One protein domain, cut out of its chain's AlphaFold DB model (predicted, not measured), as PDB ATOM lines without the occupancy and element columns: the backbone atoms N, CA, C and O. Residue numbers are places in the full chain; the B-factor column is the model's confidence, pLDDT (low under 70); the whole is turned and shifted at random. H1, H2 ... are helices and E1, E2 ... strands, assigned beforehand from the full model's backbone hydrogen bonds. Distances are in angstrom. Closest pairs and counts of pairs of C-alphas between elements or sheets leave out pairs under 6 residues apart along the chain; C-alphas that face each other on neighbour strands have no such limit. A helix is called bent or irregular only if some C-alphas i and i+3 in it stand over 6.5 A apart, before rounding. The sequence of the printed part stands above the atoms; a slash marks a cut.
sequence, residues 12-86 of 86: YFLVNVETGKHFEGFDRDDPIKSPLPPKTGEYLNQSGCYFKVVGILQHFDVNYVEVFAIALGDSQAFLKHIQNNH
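What this domain is: This is residues 12 to 86 of the 86 residues of an uncharacterized protein of Vibrio splendidus (UniProt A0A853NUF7). A long bent hairpin, E3 and E4, makes the middle of a strongly twisted sheet of four strands, with E2 beside residues 49 to 53 of E3, E1 beside residues 65 to 69 of E4, and one helix, H1, at the end away from the hairpin's turn. A long link with no named element, residues 17 to 40, loops from one edge strand, E1, to the other, E2. The 75 printed residues hold four named strands and then one named helix, E1 E2 E3 E4 H1 along the chain; the sheet's order is E1 E4 E3 E2, mixed, and the class is mixed, helices and strands. The whole is compact by its radius of gyration of the C-alphas, 12.9 A, yet elongated in outline, spanning 43 by 23 by 22 A.

How they stand to each other: The inner strands E3, residues 49 to 58, and E4, residues 64 to 74, form an antiparallel hairpin at 158 degrees; N 57 and O 66 are 2.9 A apart, and N 72 and O 50 are 2.8 A apart, within hydrogen-bond range. E3 bends by 70 degrees at residue 54, and E4 by 67 degrees at residue 71. The edge strand E2, residues 41 to 44, forms a hairpin with E3, antiparallel at 133 degrees, with N 43 and O 51 2.8 A apart. E2, E3 and E4 are a meander, each strand the antiparallel neighbour of the one before. The other edge strand, E1, residues 12 to 16, is parallel to E4 at 46 degrees, with N 15 and O 67 2.8 A apart. E1 and E2 are apart. H1, residues 75 to 84, is on the sheet at a height of 10.0 A, in two layers, a helix on one face of a sheet. It lies over E3 and runs along the strands, at 15 degrees to E3 on the local plane; only just, it is not over E2, on which 2 of its C-alphas fall. The closest C-alphas of H1 and E3 are those of Phe 78 and Tyr 50, 6.1 A apart. In H1 every O i to N i+4 pair is within hydrogen-bond range.

Where its parts are: E1 begins at C-alpha 12 (34.298, -37.798, -37.107) and is 13.3 A long; E2 is 10.4 A long. E3 measures 23.2 A and E4 26.7 A, from C-alpha 64 (34.039, -40.767, -32.010) to C-alpha 74. H1 measures 14.3 A and ends at C-alpha 84 (47.182, -37.305, -65.234).

The domain as a whole: The two C-alphas farthest apart are those of Asp 61 and His 86, the chain's last residue, at 43.3 A. The printed part has no cut. The link from E1 to E2 is long, with 24 residues; those from E2 to E3, E3 to E4 and E4 to H1 are tight. The mean pLDDT of the printed part is 82.4; residues 23 to 31, 33 to 36 and 86 are under 70.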
ATOM      1  N   TYR A  12      33.123 -37.523 -36.277       82.19
ATOM      2  CA  TYR A  12      34.298 -37.798 -37.107       82.19
ATOM      3  C   TYR A  12      35.256 -36.608 -37.079       82.19
ATOM      4  O   TYR A  12      34.859 -35.500 -37.434       82.19
ATOM      5  N   PHE A  13      36.517 -36.833 -36.720       83.69
ATOM      6  CA  PHE A  13      37.531 -35.781 -36.631       83.69
ATOM      7  C   PHE A  13      38.667 -36.030 -37.615       83.69
ATOM      8  O   PHE A  13      39.223 -37.124 -37.660       83.69
ATOM      9  N   LEU A  14      39.032 -35.015 -38.396       83.75
ATOM     10  CA  LEU A  14      40.150 -35.099 -39.333       83.75
ATOM     11  C   LEU A  14      41.462 -34.752 -38.624       83.75
ATOM     12  O   LEU A  14      41.583 -33.682 -38.024       83.75
ATOM     13  N   VAL A  15      42.446 -35.643 -38.714       86.88
ATOM     14  CA  VAL A  15      43.763 -35.511 -38.079       86.88
ATOM     15  C   VAL A  15      44.843 -35.550 -39.153       86.88
ATOM     16  O   VAL A  15      44.889 -36.471 -39.966       86.88
ATOM     17  N   ASN A  16      45.726 -34.556 -39.167       86.25
ATOM     18  CA  ASN A  16      46.898 -34.523 -40.027       86.25
ATOM     19  C   ASN A  16      47.983 -35.442 -39.447       86.25
ATOM     20  O   ASN A  16      48.477 -35.225 -38.341       86.25
ATOM     21  N   VAL A  17      48.367 -36.461 -40.213       86.88
ATOM     22  CA  VAL A  17      49.372 -37.457 -39.809       86.88
ATOM     23  C   VAL A  17      50.762 -36.852 -39.625       86.88
ATOM     24  O   VAL A  17      51.513 -37.301 -38.765       86.88
ATOM     25  N   GLU A  18      51.113 -35.832 -40.404       84.56
ATOM     26  CA  GLU A  18      52.444 -35.219 -40.372       84.56
ATOM     27  C   GLU A  18      52.660 -34.390 -39.104       84.56
ATOM     28  O   GLU A  18      53.774 -34.302 -38.593       84.56
ATOM     29  N   THR A  19      51.592 -33.783 -38.582       83.44
ATOM     30  CA  THR A  19      51.669 -32.883 -37.424       83.44
ATOM     31  C   THR A  19      51.079 -33.483 -36.152       83.44
ATOM     32  O   THR A  19      51.312 -32.948 -35.066       83.44
ATOM     33  N   GLY A  20      50.287 -34.554 -36.265       80.31
ATOM     34  CA  GLY A  20      49.470 -35.093 -35.177       80.31
ATOM     35  C   GLY A  20      48.373 -34.132 -34.700       80.31
ATOM     36  O   GLY A  20      47.788 -34.346 -33.641       80.31
ATOM     37  N   LYS A  21      48.119 -33.046 -35.443       80.88
ATOM     38  CA  LYS A  21      47.120 -32.013 -35.132       80.88
ATOM     39  C   LYS A  21      45.980 -32.050 -36.144       80.88
ATOM     40  O   LYS A  21      46.092 -32.672 -37.193       80.88
ATOM     41  N   HIS A  22      44.892 -31.349 -35.856       73.88
ATOM     42  CA  HIS A  22      43.832 -31.127 -36.838       73.88
ATOM     43  C   HIS A  22      44.309 -30.204 -37.966       73.88
ATOM     44  O   HIS A  22      45.268 -29.444 -37.806       73.88
ATOM     45  N   PHE A  23      43.653 -30.301 -39.120       69.50
ATOM     46  CA  PHE A  23      43.906 -29.408 -40.247       69.50
ATOM     47  C   PHE A  23      43.463 -27.978 -39.906       69.50
ATOM     48  O   PHE A  23      42.459 -27.786 -39.223       69.50
ATOM     49  N   GLU A  24      44.184 -26.968 -40.400       61.84
ATOM     50  CA  GLU A  24      43.747 -25.573 -40.274       61.84
ATOM     51  C   GLU A  24      42.368 -25.391 -40.935       61.84
ATOM     52  O   GLU A  24      42.141 -25.853 -42.054       61.84
ATOM     53  N   GLY A  25      41.433 -24.756 -40.220       60.25
ATOM     54  CA  GLY A  25      40.032 -24.624 -40.643       60.25
ATOM     55  C   GLY A  25      39.108 -25.771 -40.210       60.25
ATOM     56  O   GLY A  25      37.922 -25.725 -40.522       60.25
ATOM     57  N   PHE A  26      39.626 -26.767 -39.485       61.97
ATOM     58  CA  PHE A  26      38.831 -27.743 -38.738       61.97
ATOM     59  C   PHE A  26      39.038 -27.500 -37.244       61.97
ATOM     60  O   PHE A  26      40.072 -27.876 -36.685       61.97
ATOM     61  N   ASP A  27      38.067 -26.850 -36.602       56.66
ATOM     62  CA  ASP A  27      38.085 -26.696 -35.152       56.66
ATOM     63  C   ASP A  27      37.887 -28.056 -34.478       56.66
ATOM     64  O   ASP A  27      37.166 -28.928 -34.968       56.66
ATOM     65  N   ARG A  28      38.543 -28.234 -33.324       53.91
ATOM     66  CA  ARG A  28      38.504 -29.470 -32.522       53.91
ATOM     67  C   ARG A  28      37.088 -29.927 -32.174       53.91
ATOM     68  O   ARG A  28      36.888 -31.104 -31.899       53.91
ATOM     69  N   ASP A  29      36.151 -28.989 -32.181       56.59
ATOM     70  CA  ASP A  29      34.791 -29.169 -31.700       56.59
ATOM     71  C   ASP A  29      33.770 -29.331 -32.837       56.59
ATOM     72  O   ASP A  29      32.602 -29.597 -32.556       56.59
ATOM     73  N   ASP A  30      34.196 -29.230 -34.106       65.38
ATOM     74  CA  ASP A  30      33.317 -29.365 -35.270       65.38
ATOM     75  C   ASP A  30      33.476 -30.744 -35.930       65.38
ATOM     76  O   ASP A  30      34.352 -30.958 -36.779       65.38
ATOM     77  N   PRO A  31      32.625 -31.722 -35.567       69.38
ATOM     78  CA  PRO A  31      32.664 -33.039 -36.172       69.38
ATOM     79  C   PRO A  31      32.242 -32.972 -37.640       69.38
ATOM     80  O   PRO A  31      31.271 -32.310 -38.024       69.38
ATOM     81  N   ILE A  32      32.924 -33.752 -38.472       73.44
ATOM     82  CA  ILE A  32      32.541 -33.945 -39.866       73.44
ATOM     83  C   ILE A  32      31.221 -34.711 -39.898       73.44
ATOM     84  O   ILE A  32      31.138 -35.872 -39.502       73.44
ATOM     85  N   LYS A  33      30.177 -34.071 -40.426       68.62
ATOM     86  CA  LYS A  33      28.889 -34.723 -40.669       68.62
ATOM     87  C   LYS A  33      28.941 -35.464 -41.999       68.62
ATOM     88  O   LYS A  33      28.815 -34.854 -43.057       68.62
ATOM     89  N   SER A  34      29.110 -36.782 -41.940       66.19
ATOM     90  CA  SER A  34      29.023 -37.664 -43.106       66.19
ATOM     91  C   SER A  34      27.917 -38.705 -42.905       66.19
ATOM     92  O   SER A  34      27.907 -39.372 -41.872       66.19
ATOM     93  N   PRO A  35      27.005 -38.898 -43.880       65.62
ATOM     94  CA  PRO A  35      26.012 -39.975 -43.832       65.62
ATOM     95  C   PRO A  35      26.631 -41.358 -44.090       65.62
ATOM     96  O   PRO A  35      25.957 -42.377 -43.962       65.62
ATOM     97  N   LEU A  36      27.899 -41.399 -44.503       69.56
ATOM     98  CA  LEU A  36      28.633 -42.614 -44.821       69.56
ATOM     99  C   LEU A  36      29.845 -42.753 -43.898       69.56
ATOM    100  O   LEU A  36      30.490 -41.742 -43.596       69.56
ATOM    101  N   PRO A  37      30.208 -43.984 -43.498       74.69
ATOM    102  CA  PRO A  37      31.432 -44.205 -42.748       74.69
ATOM    103  C   PRO A  37      32.644 -43.758 -43.582       74.69
ATOM    104  O   PRO A  37      32.656 -43.971 -44.805       74.69
ATOM    105  N   PRO A  38      33.664 -43.149 -42.951       79.81
ATOM    106  CA  PRO A  38      34.893 -42.779 -43.634       79.81
ATOM    107  C   PRO A  38      35.546 -44.026 -44.229       79.81
ATOM    108  O   PRO A  38      35.416 -45.137 -43.711       79.81
ATOM    109  N   LYS A  39      36.255 -43.845 -45.341       87.19
ATOM    110  CA  LYS A  39      37.059 -44.895 -45.970       87.19
ATOM    111  C   LYS A  39      38.454 -44.347 -46.243       87.19
ATOM    112  O   LYS A  39      38.666 -43.139 -46.284       87.19
ATOM    113  N   THR A  40      39.417 -45.243 -46.396       91.38
ATOM    114  CA  THR A  40      40.745 -44.872 -46.885       91.38
ATOM    115  C   THR A  40      40.667 -44.514 -48.361       91.38
ATOM    116  O   THR A  40      39.928 -45.156 -49.113       91.38
ATOM    117  N   GLY A  41      41.459 -43.540 -48.790       91.88
ATOM    118  CA  GLY A  41      41.443 -43.062 -50.167       91.88
ATOM    119  C   GLY A  41      41.694 -41.569 -50.262       91.88
ATOM    120  O   GLY A  41      42.049 -40.917 -49.285       91.88
ATOM    121  N   GLU A  42      41.529 -41.045 -51.462       92.12
ATOM    122  CA  GLU A  42      41.753 -39.643 -51.786       92.12
ATOM    123  C   GLU A  42      40.424 -38.884 -51.849       92.12
ATOM    124  O   GLU A  42      39.442 -39.386 -52.395       92.12
ATOM    125  N   TYR A  43      40.392 -37.688 -51.260       88.25
ATOM    126  CA  TYR A  43      39.181 -36.901 -51.044       88.25
ATOM    127  C   TYR A  43      39.429 -35.421 -51.322       88.25
ATOM    128  O   TYR A  43      40.464 -34.874 -50.948       88.25
ATOM    129  N   LEU A  44      38.431 -34.762 -51.908       88.12
ATOM    130  CA  LEU A  44      38.320 -33.308 -51.983       88.12
ATOM    131  C   LEU A  44      37.119 -32.883 -51.129       88.12
ATOM    132  O   LEU A  44      36.009 -33.369 -51.356       88.12
ATOM    133  N   ASN A  45      37.317 -32.000 -50.147       83.25
ATOM    134  CA  ASN A  45      36.201 -31.467 -49.355       83.25
ATOM    135  C   ASN A  45      35.574 -30.206 -49.982       83.25
ATOM    136  O   ASN A  45      36.085 -29.639 -50.947       83.25
ATOM    137  N   GLN A  46      34.464 -29.743 -49.397       80.88
ATOM    138  CA  GLN A  46      33.723 -28.562 -49.866       80.88
ATOM    139  C   GLN A  46      34.514 -27.249 -49.763       80.88
ATOM    140  O   GLN A  46      34.242 -26.320 -50.517       80.88
ATOM    141  N   SER A  47      35.510 -27.185 -48.879       80.62
ATOM    142  CA  SER A  47      36.418 -26.041 -48.748       80.62
ATOM    143  C   SER A  47      37.547 -26.052 -49.788       80.62
ATOM    144  O   SER A  47      38.361 -25.135 -49.814       80.62
ATOM    145  N   GLY A  48      37.622 -27.078 -50.645       84.19
ATOM    146  CA  GLY A  48      38.647 -27.210 -51.680       84.19
ATOM    147  C   GLY A  48      39.968 -27.820 -51.203       84.19
ATOM    148  O   GLY A  48      40.954 -27.742 -51.928       84.19
ATOM    149  N   CYS A  49      40.009 -28.435 -50.019       85.81
ATOM    150  CA  CYS A  49      41.187 -29.147 -49.524       85.81
ATOM    151  C   CYS A  49      41.222 -30.573 -50.086       85.81
ATOM    152  O   CYS A  49      40.262 -31.334 -49.919       85.81
ATOM    153  N   TYR A  50      42.332 -30.921 -50.735       90.56
ATOM    154  CA  TYR A  50      42.618 -32.250 -51.261       90.56
ATOM    155  C   TYR A  50      43.537 -33.001 -50.296       90.56
ATOM    156  O   TYR A  50      44.626 -32.534 -49.955       90.56
ATOM    157  N   PHE A  51      43.099 -34.172 -49.844       89.88
ATOM    158  CA  PHE A  51      43.816 -34.981 -48.864       89.88
ATOM    159  C   PHE A  51      43.617 -36.474 -49.106       89.88
ATOM    160  O   PHE A  51      42.675 -36.911 -49.770       89.88
ATOM    161  N   LYS A  52      44.504 -37.278 -48.524       92.75
ATOM    162  CA  LYS A  52      44.419 -38.737 -48.537       92.75
ATOM    163  C   LYS A  52      44.202 -39.270 -47.140       92.75
ATOM    164  O   LYS A  52      45.080 -39.128 -46.297       92.75
ATOM    165  N   VAL A  53      43.072 -39.931 -46.920       92.62
ATOM    166  CA  VAL A  53      42.815 -40.715 -45.713       92.62
ATOM    167  C   VAL A  53      43.645 -41.992 -45.774       92.62
ATOM    168  O   VAL A  53      43.476 -42.816 -46.678       92.62
ATOM    169  N   VAL A  54      44.532 -42.153 -44.799       94.00
ATOM    170  CA  VAL A  54      45.454 -43.294 -44.680       94.00
ATOM    171  C   VAL A  54      45.142 -44.187 -43.485       94.00
ATOM    172  O   VAL A  54      45.602 -45.324 -43.448       94.00
ATOM    173  N   GLY A  55      44.347 -43.706 -42.530       91.69
ATOM    174  CA  GLY A  55      43.987 -44.463 -41.339       91.69
ATOM    175  C   GLY A  55      42.663 -44.005 -40.748       91.69
ATOM    176  O   GLY A  55      42.269 -42.849 -40.886       91.69
ATOM    177  N   ILE A  56      41.976 -44.935 -40.098       91.81
ATOM    178  CA  ILE A  56      40.723 -44.689 -39.388       91.81
ATOM    179  C   ILE A  56      40.857 -45.376 -38.035       91.81
ATOM    180  O   ILE A  56      41.108 -46.582 -37.986       91.81
ATOM    181  N   LEU A  57      40.700 -44.617 -36.956       89.69
ATOM    182  CA  LEU A  57      40.694 -45.133 -35.593       89.69
ATOM    183  C   LEU A  57      39.313 -44.910 -34.989       89.69
ATOM    184  O   LEU A  57      38.894 -43.775 -34.776       89.69
ATOM    185  N   GLN A  58      38.608 -46.005 -34.728       86.56
ATOM    186  CA  GLN A  58      37.352 -45.972 -33.996       86.56
ATOM    187  C   GLN A  58      37.632 -46.192 -32.514       86.56
ATOM    188  O   GLN A  58      38.223 -47.204 -32.135       86.56
ATOM    189  N   HIS A  59      37.199 -45.245 -31.689       82.31
ATOM    190  CA  HIS A  59      37.297 -45.363 -30.242       82.31
ATOM    191  C   HIS A  59      36.094 -46.160 -29.726       82.31
ATOM    192  O   HIS A  59      34.959 -45.919 -30.130       82.31
ATOM    193  N   PHE A  60      36.345 -47.158 -28.874       76.50
ATOM    194  CA  PHE A  60      35.288 -48.023 -28.323       76.50
ATOM    195  C   PHE A  60      34.725 -47.494 -27.002       76.50
ATOM    196  O   PHE A  60      33.564 -47.740 -26.689       76.50
ATOM    197  N   ASP A  61      35.537 -46.743 -26.257       80.25
ATOM    198  CA  ASP A  61      35.166 -46.181 -24.955       80.25
ATOM    199  C   ASP A  61      34.479 -44.810 -25.078       80.25
ATOM    200  O   ASP A  61      33.876 -44.317 -24.125       80.25
ATOM    201  N   VAL A  62      34.572 -44.175 -26.252       77.12
ATOM    202  CA  VAL A  62      34.004 -42.855 -26.550       77.12
ATOM    203  C   VAL A  62      33.494 -42.868 -27.991       77.12
ATOM    204  O   VAL A  62      34.213 -43.309 -28.882       77.12
ATOM    205  N   ASN A  63      32.278 -42.377 -28.246       79.12
ATOM    206  CA  ASN A  63      31.625 -42.462 -29.559       79.12
ATOM    207  C   ASN A  63      32.147 -41.408 -30.564       79.12
ATOM    208  O   ASN A  63      31.433 -40.494 -30.990       79.12
ATOM    209  N   TYR A  64      33.426 -41.524 -30.925       82.75
ATOM    210  CA  TYR A  64      34.039 -40.767 -32.010       82.75
ATOM    211  C   TYR A  64      35.047 -41.594 -32.812       82.75
ATOM    212  O   TYR A  64      35.540 -42.642 -32.389       82.75
ATOM    213  N   VAL A  65      35.344 -41.098 -34.008       86.25
ATOM    214  CA  VAL A  65      36.255 -41.692 -34.977       86.25
ATOM    215  C   VAL A  65      37.271 -40.640 -35.400       86.25
ATOM    216  O   VAL A  65      36.906 -39.543 -35.823       86.25
ATOM    217  N   GLU A  66      38.549 -40.989 -35.334       88.38
ATOM    218  CA  GLU A  66      39.627 -40.179 -35.896       88.38
ATOM    219  C   GLU A  66      39.965 -40.670 -37.298       88.38
ATOM    220  O   GLU A  66      40.223 -41.852 -37.539       88.38
ATOM    221  N   VAL A  67      39.958 -39.736 -38.237       89.62
ATOM    222  CA  VAL A  67      40.280 -39.946 -39.640       89.62
ATOM    223  C   VAL A  67      41.644 -39.324 -39.888       89.62
ATOM    224  O   VAL A  67      41.793 -38.106 -39.950       89.62
ATOM    225  N   PHE A  68      42.650 -40.174 -40.027       90.81
ATOM    226  CA  PHE A  68      44.028 -39.770 -40.258       90.81
ATOM    227  C   PHE A  68      44.256 -39.522 -41.742       90.81
ATOM    228  O   PHE A  68      44.083 -40.427 -42.567       90.81
ATOM    229  N   ALA A  69      44.664 -38.304 -42.081       91.06
ATOM    230  CA  ALA A  69      44.861 -37.869 -43.448       91.06
ATOM    231  C   ALA A  69      46.189 -37.137 -43.670       91.06
ATOM    232  O   ALA A  69      46.780 -36.562 -42.756       91.06
ATOM    233  N   ILE A  70      46.636 -37.157 -44.923       91.75
ATOM    234  CA  ILE A  70      47.801 -36.430 -45.431       91.75
ATOM    235  C   ILE A  70      47.297 -35.345 -46.379       91.75
ATOM    236  O   ILE A  70      46.487 -35.638 -47.263       91.75
ATOM    237  N   ALA A  71      47.762 -34.108 -46.204       88.75
ATOM    238  CA  ALA A  71      47.463 -33.017 -47.127       88.75
ATOM    239  C   ALA A  71      48.112 -33.301 -48.489       88.75
ATOM    240  O   ALA A  71      49.314 -33.534 -48.563       88.75
ATOM    241  N   LEU A  72      47.330 -33.276 -49.568       90.31
ATOM    242  CA  LEU A  72      47.837 -33.452 -50.933       90.31
ATOM    243  C   LEU A  72      47.818 -32.150 -51.743       90.31
ATOM    244  O   LEU A  72      48.523 -32.043 -52.745       90.31
ATOM    245  N   GLY A  73      47.042 -31.158 -51.307       90.19
ATOM    246  CA  GLY A  73      47.011 -29.824 -51.895       90.19
ATOM    247  C   GLY A  73      45.610 -29.227 -51.893       90.19
ATOM    248  O   GLY A  73      44.816 -29.454 -50.978       90.19
ATOM    249  N   ASP A  74      45.312 -28.464 -52.935       90.56
ATOM    250  CA  ASP A  74      44.029 -27.805 -53.155       90.56
ATOM    251  C   ASP A  74      43.225 -28.465 -54.297       90.56
ATOM    252  O   ASP A  74      43.582 -29.518 -54.840       90.56
ATOM    253  N   SER A  75      42.124 -27.825 -54.688       90.81
ATOM    254  CA  SER A  75      41.278 -28.266 -55.797       90.81
ATOM    255  C   SER A  75      42.011 -28.310 -57.144       90.81
ATOM    256  O   SER A  75      41.689 -29.163 -57.970       90.81
ATOM    257  N   GLN A  76      43.021 -27.463 -57.375       94.06
ATOM    258  CA  GLN A  76      43.822 -27.494 -58.605       94.06
ATOM    259  C   GLN A  76      44.730 -28.723 -58.634       94.06
ATOM    260  O   GLN A  76      44.821 -29.406 -59.658       94.06
ATOM    261  N   ALA A  77      45.361 -29.049 -57.502       93.12
ATOM    262  CA  ALA A  77      46.151 -30.269 -57.356       93.12
ATOM    263  C   ALA A  77      45.298 -31.527 -57.603       93.12
ATOM    264  O   ALA A  77      45.732 -32.432 -58.320       93.12
ATOM    265  N   PHE A  78      44.064 -31.548 -57.091       93.75
ATOM    266  CA  PHE A  78      43.116 -32.637 -57.333       93.75
ATOM    267  C   PHE A  78      42.724 -32.774 -58.812       93.75
ATOM    268  O   PHE A  78      42.776 -33.871 -59.369       93.75
ATOM    269  N   LEU A  79      42.382 -31.668 -59.482       93.62
ATOM    270  CA  LEU A  79      42.046 -31.690 -60.913       93.62
ATOM    271  C   LEU A  79      43.212 -32.209 -61.757       93.62
ATOM    272  O   LEU A  79      43.013 -33.040 -62.642       93.62
ATOM    273  N   LYS A  80      44.436 -31.776 -61.441       95.25
ATOM    274  CA  LYS A  80      45.650 -32.256 -62.105       95.25
ATOM    275  C   LYS A  80      45.883 -33.752 -61.869       95.25
ATOM    276  O   LYS A  80      46.299 -34.445 -62.793       95.25
ATOM    277  N   HIS A  81      45.616 -34.258 -60.663       93.25
ATOM    278  CA  HIS A  81      45.697 -35.691 -60.368       93.25
ATOM    279  C   HIS A  81      44.748 -36.496 -61.264       93.25
ATOM    280  O   HIS A  81      45.183 -37.451 -61.902       93.25
ATOM    281  N   ILE A  82      43.479 -36.084 -61.363       93.19
ATOM    282  CA  ILE A  82      42.490 -36.757 -62.220       93.19
ATOM    283  C   ILE A  82      42.934 -36.726 -63.685       93.19
ATOM    284  O   ILE A  82      42.880 -37.746 -64.360       93.19
ATOM    285  N   GLN A  83      43.405 -35.577 -64.173       93.19
ATOM    286  CA  GLN A  83      43.838 -35.422 -65.566       93.19
ATOM    287  C   GLN A  83      45.055 -36.276 -65.935       93.19
ATOM    288  O   GLN A  83      45.174 -36.672 -67.087       93.19
ATOM    289  N   ASN A  84      45.956 -36.540 -64.986       91.31
ATOM    290  CA  ASN A  84      47.182 -37.305 -65.234       91.31
ATOM    291  C   ASN A  84      47.021 -38.818 -65.025       91.31
ATOM    292  O   ASN A  84      47.876 -39.577 -65.474       91.31
ATOM    293  N   ASN A  85      45.978 -39.249 -64.310       78.62
ATOM    294  CA  ASN A  85      45.704 -40.660 -64.014       78.62
ATOM    295  C   ASN A  85      44.621 -41.273 -64.926       78.62
ATOM    296  O   ASN A  85      44.153 -42.383 -64.661       78.62
ATOM    297  N   HIS A  86      44.250 -40.562 -65.995       51.91
ATOM    298  CA  HIS A  86      43.451 -41.030 -67.130       51.91
ATOM    299  C   HIS A  86      44.316 -41.099 -68.390       51.91
ATOM    300  O   HIS A  86      44.047 -42.005 -69.212       51.91
TER     301      HIS A  86